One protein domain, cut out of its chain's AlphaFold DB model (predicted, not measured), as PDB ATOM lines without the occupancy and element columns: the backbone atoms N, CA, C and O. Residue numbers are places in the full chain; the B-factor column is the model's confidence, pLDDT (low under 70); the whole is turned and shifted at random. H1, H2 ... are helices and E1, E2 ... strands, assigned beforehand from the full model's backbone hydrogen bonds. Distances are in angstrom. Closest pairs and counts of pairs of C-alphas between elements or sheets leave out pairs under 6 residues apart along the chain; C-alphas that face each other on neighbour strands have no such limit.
ATOM      1  N   GLN A  14     -39.599  -7.384 -47.085       90.44
ATOM      2  CA  GLN A  14     -39.068  -6.504 -46.032       90.44
ATOM      3  C   GLN A  14     -38.575  -5.163 -46.603       90.44
ATOM      4  O   GLN A  14     -39.007  -4.099 -46.165       90.44
ATOM      5  N   ASN A  15     -37.746  -5.204 -47.653       91.31
ATOM      6  CA  ASN A  15     -37.212  -4.007 -48.310       91.31
ATOM      7  C   ASN A  15     -38.333  -3.142 -48.915       91.31
ATOM      8  O   ASN A  15     -38.252  -1.913 -48.887       91.31
ATOM      9  N   ASN A  16     -39.388  -3.774 -49.445       93.44
ATOM     10  CA  ASN A  16     -40.568  -3.068 -49.937       93.44
ATOM     11  C   ASN A  16     -41.311  -2.353 -48.798       93.44
ATOM     12  O   ASN A  16     -41.562  -1.156 -48.917       93.44
ATOM     13  N   MET A  17     -41.586  -3.037 -47.684       92.31
ATOM     14  CA  MET A  17     -42.268  -2.448 -46.525       92.31
ATOM     15  C   MET A  17     -41.502  -1.252 -45.941       92.31
ATOM     16  O   MET A  17     -42.104  -0.199 -45.727       92.31
ATOM     17  N   THR A  18     -40.182  -1.362 -45.751       91.19
ATOM     18  CA  THR A  18     -39.349  -0.246 -45.261       91.19
ATOM     19  C   THR A  18     -39.383   0.946 -46.223       91.19
ATOM     20  O   THR A  18     -39.643   2.073 -45.803       91.19
ATOM     21  N   SER A  19     -39.216   0.706 -47.531       93.38
ATOM     22  CA  SER A  19     -39.279   1.771 -48.544       93.38
ATOM     23  C   SER A  19     -40.657   2.442 -48.612       93.38
ATOM     24  O   SER A  19     -40.741   3.660 -48.773       93.38
ATOM     25  N   VAL A  20     -41.744   1.679 -48.446       95.81
ATOM     26  CA  VAL A  20     -43.106   2.227 -48.379       95.81
ATOM     27  C   VAL A  20     -43.266   3.126 -47.152       95.81
ATOM     28  O   VAL A  20     -43.698   4.264 -47.312       95.81
ATOM     29  N   PHE A  21     -42.866   2.692 -45.951       95.25
ATOM     30  CA  PHE A  21     -42.977   3.534 -44.752       95.25
ATOM     31  C   PHE A  21     -42.118   4.805 -44.821       95.25
ATOM     32  O   PHE A  21     -42.588   5.864 -44.398       95.25
ATOM     33  N   GLN A  22     -40.915   4.745 -45.408       95.00
ATOM     34  CA  GLN A  22     -40.116   5.943 -45.689       95.00
ATOM     35  C   GLN A  22     -40.869   6.905 -46.626       95.00
ATOM     36  O   GLN A  22     -41.010   8.086 -46.313       95.00
ATOM     37  N   GLN A  23     -41.428   6.408 -47.735       96.06
ATOM     38  CA  GLN A  23     -42.203   7.235 -48.668       96.06
ATOM     39  C   GLN A  23     -43.477   7.827 -48.049       96.06
ATOM     40  O   GLN A  23     -43.884   8.917 -48.447       96.06
ATOM     41  N   LEU A  24     -44.132   7.128 -47.117       97.38
ATOM     42  CA  LEU A  24     -45.290   7.666 -46.397       97.38
ATOM     43  C   LEU A  24     -44.882   8.827 -45.481       97.38
ATOM     44  O   LEU A  24     -45.557   9.857 -45.482       97.38
ATOM     45  N   LEU A  25     -43.740   8.713 -44.789       96.19
ATOM     46  CA  LEU A  25     -43.168   9.804 -43.994       96.19
ATOM     47  C   LEU A  25     -42.818  11.022 -44.864       96.19
ATOM     48  O   LEU A  25     -43.238  12.133 -44.556       96.19
ATOM     49  N   GLU A  26     -42.117  10.811 -45.981       95.38
ATOM     50  CA  GLU A  26     -41.716  11.874 -46.920       95.38
ATOM     51  C   GLU A  26     -42.905  12.599 -47.578       95.38
ATOM     52  O   GLU A  26     -42.785  13.763 -47.957       95.38
ATOM     53  N   LYS A  27     -44.057  11.929 -47.705       96.69
ATOM     54  CA  LYS A  27     -45.305  12.481 -48.271       96.69
ATOM     55  C   LYS A  27     -46.270  13.032 -47.208       96.69
ATOM     56  O   LYS A  27     -47.374  13.438 -47.561       96.69
ATOM     57  N   GLU A  28     -45.889  13.001 -45.928       95.44
ATOM     58  CA  GLU A  28     -46.757  13.237 -44.762       95.44
ATOM     59  C   GLU A  28     -48.091  12.452 -44.773       95.44
ATOM     60  O   GLU A  28     -49.108  12.891 -44.229       95.44
ATOM     61  N   ALA A  29     -48.101  11.266 -45.384       95.94
ATOM     62  CA  ALA A  29     -49.288  10.432 -45.527       95.94
ATOM     63  C   ALA A  29     -49.478   9.513 -44.308       95.94
ATOM     64  O   ALA A  29     -48.526   8.901 -43.840       95.94
ATOM     65  N   PHE A  30     -50.719   9.396 -43.820       95.81
ATOM     66  CA  PHE A  30     -51.117   8.557 -42.671       95.81
ATOM     67  C   PHE A  30     -50.362   8.814 -41.348       95.81
ATOM     68  O   PHE A  30     -50.417   7.985 -40.441       95.81
ATOM     69  N   LEU A  31     -49.704   9.969 -41.207       96.62
ATOM     70  CA  LEU A  31     -49.021  10.349 -39.970       96.62
ATOM     71  C   LEU A  31     -50.041  10.695 -38.881       96.62
ATOM     72  O   LEU A  31     -50.865  11.592 -39.058       96.62
ATOM     73  N   ASP A  32     -49.965   9.988 -37.757       96.44
ATOM     74  CA  ASP A  32     -50.980   9.973 -36.702       96.44
ATOM     75  C   ASP A  32     -50.416  10.295 -35.302       96.44
ATOM     76  O   ASP A  32     -51.090  10.083 -34.292       96.44
ATOM     77  N   VAL A  33     -49.179  10.801 -35.229       97.06
ATOM     78  CA  VAL A  33     -48.539  11.366 -34.028       97.06
ATOM     79  C   VAL A  33     -47.607  12.528 -34.401       97.06
ATOM     80  O   VAL A  33     -46.958  12.517 -35.448       97.06
ATOM     81  N   THR A  34     -47.534  13.534 -33.530       96.75
ATOM     82  CA  THR A  34     -46.615  14.679 -33.613       96.75
ATOM     83  C   THR A  34     -45.644  14.658 -32.431       96.75
ATOM     84  O   THR A  34     -46.043  14.399 -31.298       96.75
ATOM     85  N   LEU A  35     -44.376  14.977 -32.677       96.25
ATOM     86  CA  LEU A  35     -43.315  15.146 -31.684       96.25
ATOM     87  C   LEU A  35     -42.892  16.621 -31.675       96.25
ATOM     88  O   LEU A  35     -42.338  17.112 -32.659       96.25
ATOM     89  N   ALA A  36     -43.175  17.344 -30.594       93.75
ATOM     90  CA  ALA A  36     -42.832  18.756 -30.431       93.75
ATOM     91  C   ALA A  36     -41.538  18.901 -29.617       93.75
ATOM     92  O   ALA A  36     -41.429  18.341 -28.526       93.75
ATOM     93  N   CYS A  37     -40.554  19.641 -30.130       89.94
ATOM     94  CA  CYS A  37     -39.251  19.776 -29.479       89.94
ATOM     95  C   CYS A  37     -39.239  20.993 -28.542       89.94
ATOM     96  O   CYS A  37     -39.395  22.115 -29.009       89.94
ATOM     97  N   SER A  38     -39.017  20.811 -27.237       79.06
ATOM     98  CA  SER A  38     -39.116  21.914 -26.257       79.06
ATOM     99  C   SER A  38     -38.156  23.089 -26.518       79.06
ATOM    100  O   SER A  38     -38.439  24.213 -26.118       79.06
ATOM    101  N   CYS A  39     -37.040  22.855 -27.215       71.94
ATOM    102  CA  CYS A  39     -36.040  23.868 -27.557       71.94
ATOM    103  C   CYS A  39     -36.297  24.619 -28.885       71.94
ATOM    104  O   CYS A  39     -35.451  25.402 -29.309       71.94
ATOM    105  N   SER A  40     -37.405  24.362 -29.596       72.44
ATOM    106  CA  SER A  40     -37.687  25.018 -30.885       72.44
ATOM    107  C   SER A  40     -39.170  24.992 -31.254       72.44
ATOM    108  O   SER A  40     -39.824  23.973 -31.067       72.44
ATOM    109  N   ASN A  41     -39.673  26.022 -31.939       77.06
ATOM    110  CA  ASN A  41     -41.040  26.052 -32.495       77.06
ATOM    111  C   ASN A  41     -41.242  25.115 -33.715       77.06
ATOM    112  O   ASN A  41     -42.015  25.415 -34.623       77.06
ATOM    113  N   ILE A  42     -40.524  23.989 -33.762       86.62
ATOM    114  CA  ILE A  42     -40.550  22.986 -34.827       86.62
ATOM    115  C   ILE A  42     -41.015  21.658 -34.225       86.62
ATOM    116  O   ILE A  42     -40.587  21.253 -33.141       86.62
ATOM    117  N   SER A  43     -41.895  20.969 -34.946       92.25
ATOM    118  CA  SER A  43     -42.352  19.620 -34.610       92.25
ATOM    119  C   SER A  43     -42.168  18.679 -35.797       92.25
ATOM    120  O   SER A  43     -42.138  19.115 -36.949       92.25
ATOM    121  N   LEU A  44     -42.021  17.388 -35.507       95.25
ATOM    122  CA  LEU A  44     -41.941  16.313 -36.493       95.25
ATOM    123  C   LEU A  44     -43.221  15.479 -36.429       95.25
ATOM    124  O   LEU A  44     -43.728  15.209 -35.343       95.25
ATOM    125  N   LYS A  45     -43.737  15.042 -37.575       96.50
ATOM    126  CA  LYS A  45     -44.857  14.095 -37.652       96.50
ATOM    127  C   LYS A  45     -44.315  12.685 -37.899       96.50
ATOM    128  O   LYS A  45     -43.280  12.536 -38.542       96.50
ATOM    129  N   ALA A  46     -45.005  11.659 -37.410       97.69
ATOM    130  CA  ALA A  46     -44.637  10.254 -37.600       97.69
ATOM    131  C   ALA A  46     -45.870   9.331 -37.515       97.69
ATOM    132  O   ALA A  46     -46.976   9.783 -37.217       97.69
ATOM    133  N   HIS A  47     -45.669   8.033 -37.754       97.69
ATOM    134  CA  HIS A  47     -46.647   6.972 -37.497       97.69
ATOM    135  C   HIS A  47     -46.442   6.348 -36.101       97.69
ATOM    136  O   HIS A  47     -45.328   5.915 -35.777       97.69
ATOM    137  N   LYS A  48     -47.509   6.197 -35.302       96.62
ATOM    138  CA  LYS A  48     -47.487   5.566 -33.964       96.62
ATOM    139  C   LYS A  48     -46.926   4.149 -33.993       96.62
ATOM    140  O   LYS A  48     -46.174   3.777 -33.092       96.62
ATOM    141  N   VAL A  49     -47.293   3.363 -35.009       96.38
ATOM    142  CA  VAL A  49     -46.888   1.954 -35.138       96.38
ATOM    143  C   VAL A  49     -45.372   1.813 -35.289       96.38
ATOM    144  O   VAL A  49     -44.766   1.002 -34.595       96.38
ATOM    145  N   VAL A  50     -44.739   2.673 -36.095       97.12
ATOM    146  CA  VAL A  50     -43.284   2.663 -36.306       97.12
ATOM    147  C   VAL A  50     -42.552   3.121 -35.039       97.12
ATOM    148  O   VAL A  50     -41.623   2.449 -34.594       97.12
ATOM    149  N   LEU A  51     -43.014   4.196 -34.383       97.31
ATOM    150  CA  LEU A  51     -42.430   4.628 -33.103       97.31
ATOM    151  C   LEU A  51     -42.563   3.552 -32.011       97.31
ATOM    152  O   LEU A  51     -41.619   3.319 -31.263       97.31
ATOM    153  N   SER A  52     -43.707   2.868 -31.940       97.06
ATOM    154  CA  SER A  52     -43.967   1.813 -30.949       97.06
ATOM    155  C   SER A  52     -43.210   0.512 -31.236       97.06
ATOM    156  O   SER A  52     -42.906  -0.246 -30.313       97.06
ATOM    157  N   ALA A  53     -42.889   0.236 -32.501       95.69
ATOM    158  CA  ALA A  53     -42.024  -0.875 -32.877       95.69
ATOM    159  C   ALA A  53     -40.569  -0.612 -32.455       95.69
ATOM    160  O   ALA A  53     -39.932  -1.500 -31.880       95.69
ATOM    161  N   SER A  54     -40.070   0.607 -32.684       96.38
ATOM    162  CA  SER A  54     -38.654   0.966 -32.506       96.38
ATOM    163  C   SER A  54     -38.290   1.547 -31.133       96.38
ATOM    164  O   SER A  54     -37.106   1.616 -30.816       96.38
ATOM    165  N   SER A  55     -39.258   1.923 -30.291       97.44
ATOM    166  CA  SER A  55     -39.020   2.488 -28.951       97.44
ATOM    167  C   SER A  55     -39.949   1.893 -27.893       97.44
ATOM    168  O   SER A  55     -41.173   1.886 -28.047       97.44
ATOM    169  N   THR A  56     -39.380   1.447 -26.770       96.31
ATOM    170  CA  THR A  56     -40.174   1.017 -25.603       96.31
ATOM    171  C   THR A  56     -40.812   2.204 -24.878       96.31
ATOM    172  O   THR A  56     -41.940   2.079 -24.398       96.31
ATOM    173  N   TYR A  57     -40.147   3.366 -24.870       96.06
ATOM    174  CA  TYR A  57     -40.669   4.624 -24.329       96.06
ATOM    175  C   TYR A  57     -41.915   5.091 -25.095       96.06
ATOM    176  O   TYR A  57     -42.977   5.245 -24.487       96.06
ATOM    177  N   PHE A  58     -41.835   5.239 -26.426       96.81
ATOM    178  CA  PHE A  58     -42.993   5.659 -27.223       96.81
ATOM    179  C   PHE A  58     -44.115   4.620 -27.184       96.81
ATOM    180  O   PHE A  58     -45.270   5.005 -27.017       96.81
ATOM    181  N   ARG A  59     -43.799   3.315 -27.247       96.62
ATOM    182  CA  ARG A  59     -44.804   2.246 -27.098       96.62
ATOM    183  C   ARG A  59     -45.576   2.369 -25.787       96.62
ATOM    184  O   ARG A  59     -46.801   2.312 -25.804       96.62
ATOM    185  N   LYS A  60     -44.876   2.537 -24.659       96.38
ATOM    186  CA  LYS A  60     -45.511   2.702 -23.347       96.38
ATOM    187  C   LYS A  60     -46.388   3.956 -23.325       96.38
ATOM    188  O   LYS A  60     -47.576   3.862 -23.036       96.38
ATOM    189  N   LEU A  61     -45.824   5.102 -23.703       95.75
ATOM    190  CA  LEU A  61     -46.497   6.398 -23.640       95.75
ATOM    191  C   LEU A  61     -47.768   6.458 -24.508       95.75
ATOM    192  O   LEU A  61     -48.780   7.000 -24.067       95.75
ATOM    193  N   LEU A  62     -47.726   5.879 -25.713       95.62
ATOM    194  CA  LEU A  62     -48.852   5.837 -26.653       95.62
ATOM    195  C   LEU A  62     -49.958   4.856 -26.229       95.62
ATOM    196  O   LEU A  62     -51.129   5.128 -26.488       95.62
ATOM    197  N   LEU A  63     -49.611   3.747 -25.563       94.56
ATOM    198  CA  LEU A  63     -50.587   2.799 -25.011       94.56
ATOM    199  C   LEU A  63     -51.232   3.314 -23.716       94.56
ATOM    200  O   LEU A  63     -52.426   3.116 -23.511       94.56
ATOM    201  N   GLU A  64     -50.472   4.002 -22.859       94.06
ATOM    202  CA  GLU A  64     -50.985   4.617 -21.625       94.06
ATOM    203  C   GLU A  64     -51.857   5.857 -21.890       94.06
ATOM    204  O   GLU A  64     -52.658   6.230 -21.035       94.06
ATOM    205  N   ASN A  65     -51.748   6.482 -23.072       87.88
ATOM    206  CA  ASN A  65     -52.501   7.689 -23.439       87.88
ATOM    207  C   ASN A  65     -53.222   7.548 -24.803       87.88
ATOM    208  O   ASN A  65     -52.864   8.246 -25.760       87.88
ATOM    209  N   PRO A  66     -54.249   6.678 -24.930       88.56
ATOM    210  CA  PRO A  66     -54.939   6.451 -26.199       88.56
ATOM    211  C   PRO A  66     -55.630   7.716 -26.725       88.56
ATOM    212  O   PRO A  66     -56.582   8.229 -26.136       88.56
ATOM    213  N   CYS A  67     -55.174   8.214 -27.872       90.19
ATOM    214  CA  CYS A  67     -55.745   9.384 -28.536       90.19
ATOM    215  C   CYS A  67     -55.551   9.319 -30.059       90.19
ATOM    216  O   CYS A  67     -54.655   8.640 -30.567       90.19
ATOM    217  N   HIS A  68     -56.412  10.020 -30.808       86.81
ATOM    218  CA  HIS A  68     -56.389   9.976 -32.275       86.81
ATOM    219  C   HIS A  68     -55.088  10.546 -32.856       86.81
ATOM    220  O   HIS A  68     -54.502   9.911 -33.729       86.81
ATOM    221  N   HIS A  69     -54.603  11.677 -32.331       94.62
ATOM    222  CA  HIS A  69     -53.338  12.293 -32.742       94.62
ATOM    223  C   HIS A  69     -52.619  12.920 -31.531       94.62
ATOM    224  O   HIS A  69     -52.899  14.069 -31.187       94.62
ATOM    225  N   PRO A  70     -51.732  12.188 -30.831       94.56
ATOM    226  CA  PRO A  70     -50.940  12.744 -29.744       94.56
ATOM    227  C   PRO A  70     -49.938  13.769 -30.271       94.56
ATOM    228  O   PRO A  70     -49.245  13.517 -31.256       94.56
ATOM    229  N   THR A  71     -49.796  14.877 -29.546       94.56
ATOM    230  CA  THR A  71     -48.621  15.750 -29.629       94.56
ATOM    231  C   THR A  71     -47.760  15.478 -28.404       94.56
ATOM    232  O   THR A  71     -48.067  15.942 -27.307       94.56
ATOM    233  N   ILE A  72     -46.704  14.686 -28.577       94.44
ATOM    234  CA  ILE A  72     -45.754  14.364 -27.513       94.44
ATOM    235  C   ILE A  72     -44.733  15.498 -27.433       94.44
ATOM    236  O   ILE A  72     -44.024  15.765 -28.401       94.44
ATOM    237  N   ILE A  73     -44.647  16.159 -26.283       93.44
ATOM    238  CA  ILE A  73     -43.622  17.172 -26.011       93.44
ATOM    239  C   ILE A  73     -42.350  16.446 -25.557       93.44
ATOM    240  O   ILE A  73     -42.395  15.658 -24.612       93.44
ATOM    241  N   MET A  74     -41.230  16.675 -26.244       93.38
ATOM    242  CA  MET A  74     -39.944  16.060 -25.902       93.38
ATOM    243  C   MET A  74     -39.344  16.687 -24.632       93.38
ATOM    244  O   MET A  74     -39.529  17.892 -24.412       93.38
ATOM    245  N   PRO A  75     -38.581  15.923 -23.827       89.19
ATOM    246  CA  PRO A  75     -37.789  16.468 -22.726       89.19
ATOM    247  C   PRO A  75     -36.899  17.657 -23.157       89.19
ATOM    248  O   PRO A  75     -36.458  17.693 -24.307       89.19
ATOM    249  N   PRO A  76     -36.618  18.641 -22.276       86.56
ATOM    250  CA  PRO A  76     -35.866  19.851 -22.644       86.56
ATOM    251  C   PRO A  76     -34.428  19.615 -23.129       86.56
ATOM    252  O   PRO A  76     -33.860  20.480 -23.789       86.56
ATOM    253  N   ASP A  77     -33.840  18.467 -22.793       86.19
ATOM    254  CA  ASP A  77     -32.490  18.036 -23.160       86.19
ATOM    255  C   ASP A  77     -32.408  17.262 -24.493       86.19
ATOM    256  O   ASP A  77     -31.305  16.913 -24.931       86.19
ATOM    257  N   VAL A  78     -33.554  17.057 -25.160       91.38
ATOM    258  CA  VAL A  78     -33.661  16.549 -26.536       91.38
ATOM    259  C   VAL A  78     -33.529  17.704 -27.530       91.38
ATOM    260  O   VAL A  78     -34.407  18.565 -27.625       91.38
ATOM    261  N   GLY A  79     -32.451  17.701 -28.314       90.81
ATOM    262  CA  GLY A  79     -32.262  18.644 -29.414       90.81
ATOM    263  C   GLY A  79     -33.069  18.264 -30.659       90.81
ATOM    264  O   GLY A  79     -33.190  17.089 -31.003       90.81
ATOM    265  N   PHE A  80     -33.567  19.260 -31.402       94.12
ATOM    266  CA  PHE A  80     -34.221  19.021 -32.697       94.12
ATOM    267  C   PHE A  80     -33.336  18.257 -33.713       94.12
ATOM    268  O   PHE A  80     -33.876  17.385 -34.400       94.12
ATOM    269  N   PRO A  81     -32.009  18.507 -33.821       93.88
ATOM    270  CA  PRO A  81     -31.135  17.718 -34.692       93.88
ATOM    271  C   PRO A  81     -31.086  16.237 -34.299       93.88
ATOM    272  O   PRO A  81     -31.306  15.385 -35.161       93.88
ATOM    273  N   ASP A  82     -30.886  15.935 -33.010       94.94
ATOM    274  CA  ASP A  82     -30.840  14.562 -32.488       94.94
ATOM    275  C   ASP A  82     -32.189  13.849 -32.686       94.94
ATOM    276  O   ASP A  82     -32.238  12.708 -33.145       94.94
ATOM    277  N   LEU A  83     -33.305  14.539 -32.420       95.56
ATOM    278  CA  LEU A  83     -34.651  14.008 -32.637       95.56
ATOM    279  C   LEU A  83     -34.911  13.695 -34.117       95.56
ATOM    280  O   LEU A  83     -35.410  12.617 -34.439       95.56
ATOM    281  N   LYS A  84     -34.556  14.610 -35.032       95.31
ATOM    282  CA  LYS A  84     -34.674  14.370 -36.478       95.31
ATOM    283  C   LYS A  84     -33.824  13.170 -36.895       95.31
ATOM    284  O   LYS A  84     -34.300  12.344 -37.668       95.31
ATOM    285  N   ALA A  85     -32.597  13.076 -36.392       96.19
ATOM    286  CA  ALA A  85     -31.689  11.974 -36.677       96.19
ATOM    287  C   ALA A  85     -32.238  10.625 -36.173       96.19
ATOM    288  O   ALA A  85     -32.223   9.648 -36.918       96.19
ATOM    289  N   ILE A  86     -32.826  10.576 -34.973       96.69
ATOM    290  CA  ILE A  86     -33.524   9.384 -34.460       96.69
ATOM    291  C   ILE A  86     -34.697   8.989 -35.358       96.69
ATOM    292  O   ILE A  86     -34.832   7.815 -35.687       96.69
ATOM    293  N   ILE A  87     -35.534   9.938 -35.791       96.69
ATOM    294  CA  ILE A  87     -36.664   9.631 -36.682       96.69
ATOM    295  C   ILE A  87     -36.178   9.149 -38.052       96.69
ATOM    296  O   ILE A  87     -36.732   8.201 -38.600       96.69
ATOM    297  N   GLU A  88     -35.115   9.737 -38.593       95.62
ATOM    298  CA  GLU A  88     -34.532   9.312 -39.864       95.62
ATOM    299  C   GLU A  88     -33.913   7.901 -39.775       95.62
ATOM    300  O   GLU A  88     -34.199   7.064 -40.633       95.62
ATOM    301  N   PHE A  89     -33.197   7.586 -38.689       96.56
ATOM    302  CA  PHE A  89     -32.735   6.229 -38.373       96.56
ATOM    303  C   PHE A  89     -33.897   5.233 -38.227       96.56
ATOM    304  O   PHE A  89     -33.870   4.160 -38.823       96.56
ATOM    305  N   VAL A  90     -34.953   5.593 -37.490       96.50
ATOM    306  CA  VAL A  90     -36.113   4.722 -37.210       96.50
ATOM    307  C   VAL A  90     -36.874   4.299 -38.477       96.50
ATOM    308  O   VAL A  90     -37.524   3.255 -38.457       96.50
ATOM    309  N   TYR A  91     -36.782   5.063 -39.573       95.88
ATOM    310  CA  TYR A  91     -37.426   4.735 -40.856       95.88
ATOM    311  C   TYR A  91     -36.477   4.138 -41.905       95.88
ATOM    312  O   TYR A  91     -36.948   3.433 -42.794       95.88
ATOM    313  N   LYS A  92     -35.164   4.399 -41.822       92.94
ATOM    314  CA  LYS A  92     -34.164   3.881 -42.776       92.94
ATOM    315  C   LYS A  92     -33.418   2.639 -42.283       92.94
ATOM    316  O   LYS A  92     -32.924   1.871 -43.099       92.94
ATOM    317  N   GLY A  93     -33.315   2.448 -40.968       91.50
ATOM    318  CA  GLY A  93     -32.451   1.452 -40.321       91.50
ATOM    319  C   GLY A  93     -30.983   1.883 -40.179       91.50
ATOM    320  O   GLY A  93     -30.226   1.230 -39.468       91.50
ATOM    321  N   GLU A  94     -30.583   2.988 -40.813       92.44
ATOM    322  CA  GLU A  94     -29.221   3.531 -40.805       92.44
ATOM    323  C   GLU A  94     -29.232   5.069 -40.828       92.44
ATOM    324  O   GLU A  94     -30.212   5.691 -41.248       92.44
ATOM    325  N   ILE A  95     -28.139   5.695 -40.376       95.50
ATOM    326  CA  ILE A  95     -27.941   7.147 -40.460       95.50
ATOM    327  C   ILE A  95     -26.452   7.529 -40.450       95.50
ATOM    328  O   ILE A  95     -25.650   6.933 -39.736       95.50
ATOM    329  N   GLY A  96     -26.087   8.559 -41.222       94.19
ATOM    330  CA  GLY A  96     -24.781   9.220 -41.144       94.19
ATOM    331  C   GLY A  96     -24.807  10.401 -40.169       94.19
ATOM    332  O   GLY A  96     -25.692  11.251 -40.256       94.19
ATOM    333  N   VAL A  97     -23.838  10.461 -39.253       94.38
ATOM    334  CA  VAL A  97     -23.774  11.431 -38.142       94.38
ATOM    335  C   VAL A  97     -22.343  11.958 -38.019       94.38
ATOM    336  O   VAL A  97     -21.392  11.200 -38.214       94.38
ATOM    337  N   ALA A  98     -22.159  13.242 -37.700       94.88
ATOM    338  CA  ALA A  98     -20.825  13.786 -37.458       94.88
ATOM    339  C   ALA A  98     -20.271  13.321 -36.099       94.88
ATOM    340  O   ALA A  98     -21.013  13.123 -35.137       94.88
ATOM    341  N   GLN A  99     -18.946  13.193 -35.990       92.69
ATOM    342  CA  GLN A  99     -18.291  12.668 -34.782       92.69
ATOM    343  C   GLN A  99     -18.575  13.500 -33.513       92.69
ATOM    344  O   GLN A  99     -18.568  12.944 -32.417       92.69
ATOM    345  N   GLY A 100     -18.836  14.807 -33.650       94.56
ATOM    346  CA  GLY A 100     -19.226  15.675 -32.531       94.56
ATOM    347  C   GLY A 100     -20.643  15.401 -32.010       94.56
ATOM    348  O   GLY A 100     -20.850  15.376 -30.799       94.56
ATOM    349  N   ASP A 101     -21.584  15.125 -32.913       92.81
ATOM    350  CA  ASP A 101     -23.016  14.986 -32.605       92.81
ATOM    351  C   ASP A 101     -23.384  13.554 -32.169       92.81
ATOM    352  O   ASP A 101     -24.415  13.314 -31.546       92.81
ATOM    353  N   LEU A 102     -22.521  12.570 -32.445       95.12
ATOM    354  CA  LEU A 102     -22.754  11.162 -32.101       95.12
ATOM    355  C   LEU A 102     -23.070  10.950 -30.606       95.12
ATOM    356  O   LEU A 102     -23.895  10.107 -30.263       95.12
ATOM    357  N   GLN A 103     -22.444  11.719 -29.709       94.75
ATOM    358  CA  GLN A 103     -22.653  11.584 -28.263       94.75
ATOM    359  C   GLN A 103     -23.963  12.229 -27.772       94.75
ATOM    360  O   GLN A 103     -24.577  11.703 -26.841       94.75
ATOM    361  N   SER A 104     -24.443  13.320 -28.390       94.88
ATOM    362  CA  SER A 104     -25.782  13.857 -28.086       94.88
ATOM    363  C   SER A 104     -26.870  12.936 -28.628       94.88
ATOM    364  O   SER A 104     -27.836  12.642 -27.916       94.88
ATOM    365  N   LEU A 105     -26.663  12.394 -29.831       95.81
ATOM    366  CA  LEU A 105     -27.584  11.462 -30.464       95.81
ATOM    367  C   LEU A 105     -27.759  10.182 -29.643       95.81
ATOM    368  O   LEU A 105     -28.891   9.800 -29.366       95.81
ATOM    369  N   LEU A 106     -26.664   9.544 -29.210       95.56
ATOM    370  CA  LEU A 106     -26.726   8.316 -28.405       95.56
ATOM    371  C   LEU A 106     -27.365   8.553 -27.027       95.56
ATOM    372  O   LEU A 106     -28.164   7.734 -26.578       95.56
ATOM    373  N   ARG A 107     -27.103   9.700 -26.381       95.00
ATOM    374  CA  ARG A 107     -27.785  10.085 -25.130       95.00
ATOM    375  C   ARG A 107     -29.294  10.251 -25.336       95.00
ATOM    376  O   ARG A 107     -30.085   9.752 -24.539       95.00
ATOM    377  N   THR A 108     -29.689  10.932 -26.411       95.38
ATOM    378  CA  THR A 108     -31.099  11.137 -26.780       95.38
ATOM    379  C   THR A 108     -31.771   9.810 -27.142       95.38
ATOM    380  O   THR A 108     -32.917   9.566 -26.765       95.38
ATOM    381  N   ALA A 109     -31.050   8.917 -27.822       96.00
ATOM    382  CA  ALA A 109     -31.523   7.584 -28.152       96.00
ATOM    383  C   ALA A 109     -31.781   6.756 -26.888       96.00
ATOM    384  O   ALA A 109     -32.847   6.150 -26.794       96.00
ATOM    385  N   ASP A 110     -30.878   6.780 -25.897       95.56
ATOM    386  CA  ASP A 110     -31.098   6.086 -24.623       95.56
ATOM    387  C   ASP A 110     -32.269   6.673 -23.831       95.56
ATOM    388  O   ASP A 110     -33.120   5.927 -23.351       95.56
ATOM    389  N   GLN A 111     -32.391   8.000 -23.768       94.31
ATOM    390  CA  GLN A 111     -33.524   8.662 -23.116       94.31
ATOM    391  C   GLN A 111     -34.874   8.257 -23.741       94.31
ATOM    392  O   GLN A 111     -35.849   8.030 -23.024       94.31
ATOM    393  N   LEU A 112     -34.920   8.113 -25.070       95.44
ATOM    394  CA  LEU A 112     -36.087   7.652 -25.830       95.44
ATOM    395  C   LEU A 112     -36.128   6.120 -26.028       95.44
ATOM    396  O   LEU A 112     -37.000   5.621 -26.744       95.44
ATOM    397  N   LYS A 113     -35.207   5.369 -25.408       96.06
ATOM    398  CA  LYS A 113     -35.025   3.905 -25.492       96.06
ATOM    399  C   LYS A 113     -35.218   3.343 -26.911       96.06
ATOM    400  O   LYS A 113     -36.084   2.494 -27.151       96.06
TER     401      LYS A 113
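Overview. This is residues 14 to 113 of the 653 residues of the protein "uncharacterized protein LOC115889997 isoform X1" of Sitophilus oryzae (UniProt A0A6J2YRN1). A small three-stranded sheet makes one side of the body, and H4 lies over it, running along the edge strand E2. H4 is also where the helices meet: H5 crosses it at its residues 82 to 86, while H1 and H2, the latter one arm of the helical hairpin H2 and H3, reach its residues 90 to 92. The printed part has 100 residues with five named helices and three named strands, in the order H1 E1 E2 H2 H3 E3 H4 H5; the mixed sheet runs E2 E1 E3, and the class is mostly helix. The whole is compact, with a radius of gyration of the C-alphas of 13.2 A, and rounded, spanning 33 by 31 by 25 A.

Along the chain. The strands are E1, residues 33 to 36, 10.0 A long; E2, residues 43 to 46, 10.1 A; and E3, residues 71 to 73. C-alpha 33 is at (-48.539, 11.366, -34.028). H4, residues 80 to 92, is 18.2 A long, and H1, residues 14 to 26, is 18.6 A long, beginning with C-alpha 14 at (-39.068, -6.504, -46.032). H2 holds residues 48 to 54 and H3 residues 56 to 64, 12.1 A. H5, residues 102 to 111, is 14.2 A long and ends with C-alpha 111 at (-33.524, 8.662, -23.116).

Arrangement. E1 and E2 form an antiparallel hairpin, with N 35 and O 44 2.8 A apart, within hydrogen-bond range. E1 and E3 are parallel, with N 36 and O 72 at 2.8 A. H4 is on the sheet over E2, at a height over the sheet of 10.3 A, and runs along the strands, at 12 degrees to E2 on the local plane. H4 is the hub, touching three helices. H5 touches it about perpendicular at 78 degrees, the closest C-alphas being those of Asp 82 and Leu 105, 4.9 A. H2 touches it about perpendicular at 84 degrees, closest at Ser 54 and Val 90, C-alphas 6.5 A apart. H1 touches it with residues 18 to 22 alone, opposite ways at a tilt of 35.2 degrees, only just steep; the C-alphas of Gln 22 and Tyr 91 are closest, 5.7 A. H1 only grazes the sheet, with its residues 21 to 26. The helical hairpin H2 and H3 touches most closely at the C-alphas of Ser 52 and Arg 59, 4.0 A, opposite ways at a shallow tilt of 33 degrees, only just short of steep. The helix packing is mostly crossed, with one of four touching pairs at a shallow tilt. H3 and H4 are apart. In H1, H2, H3, H4 and H5 every O i to N i+4 pair is within hydrogen-bond range.

Size, cuts and confidence. The C-alphas farthest apart, of His 68 and Gln 99, are 38.3 A apart. The printed part has no cut, and no link is long; those from E2 to H2 and from H2 to H3 are tight. The mean pLDDT of the printed part is 93.7, and no printed residue is under 70.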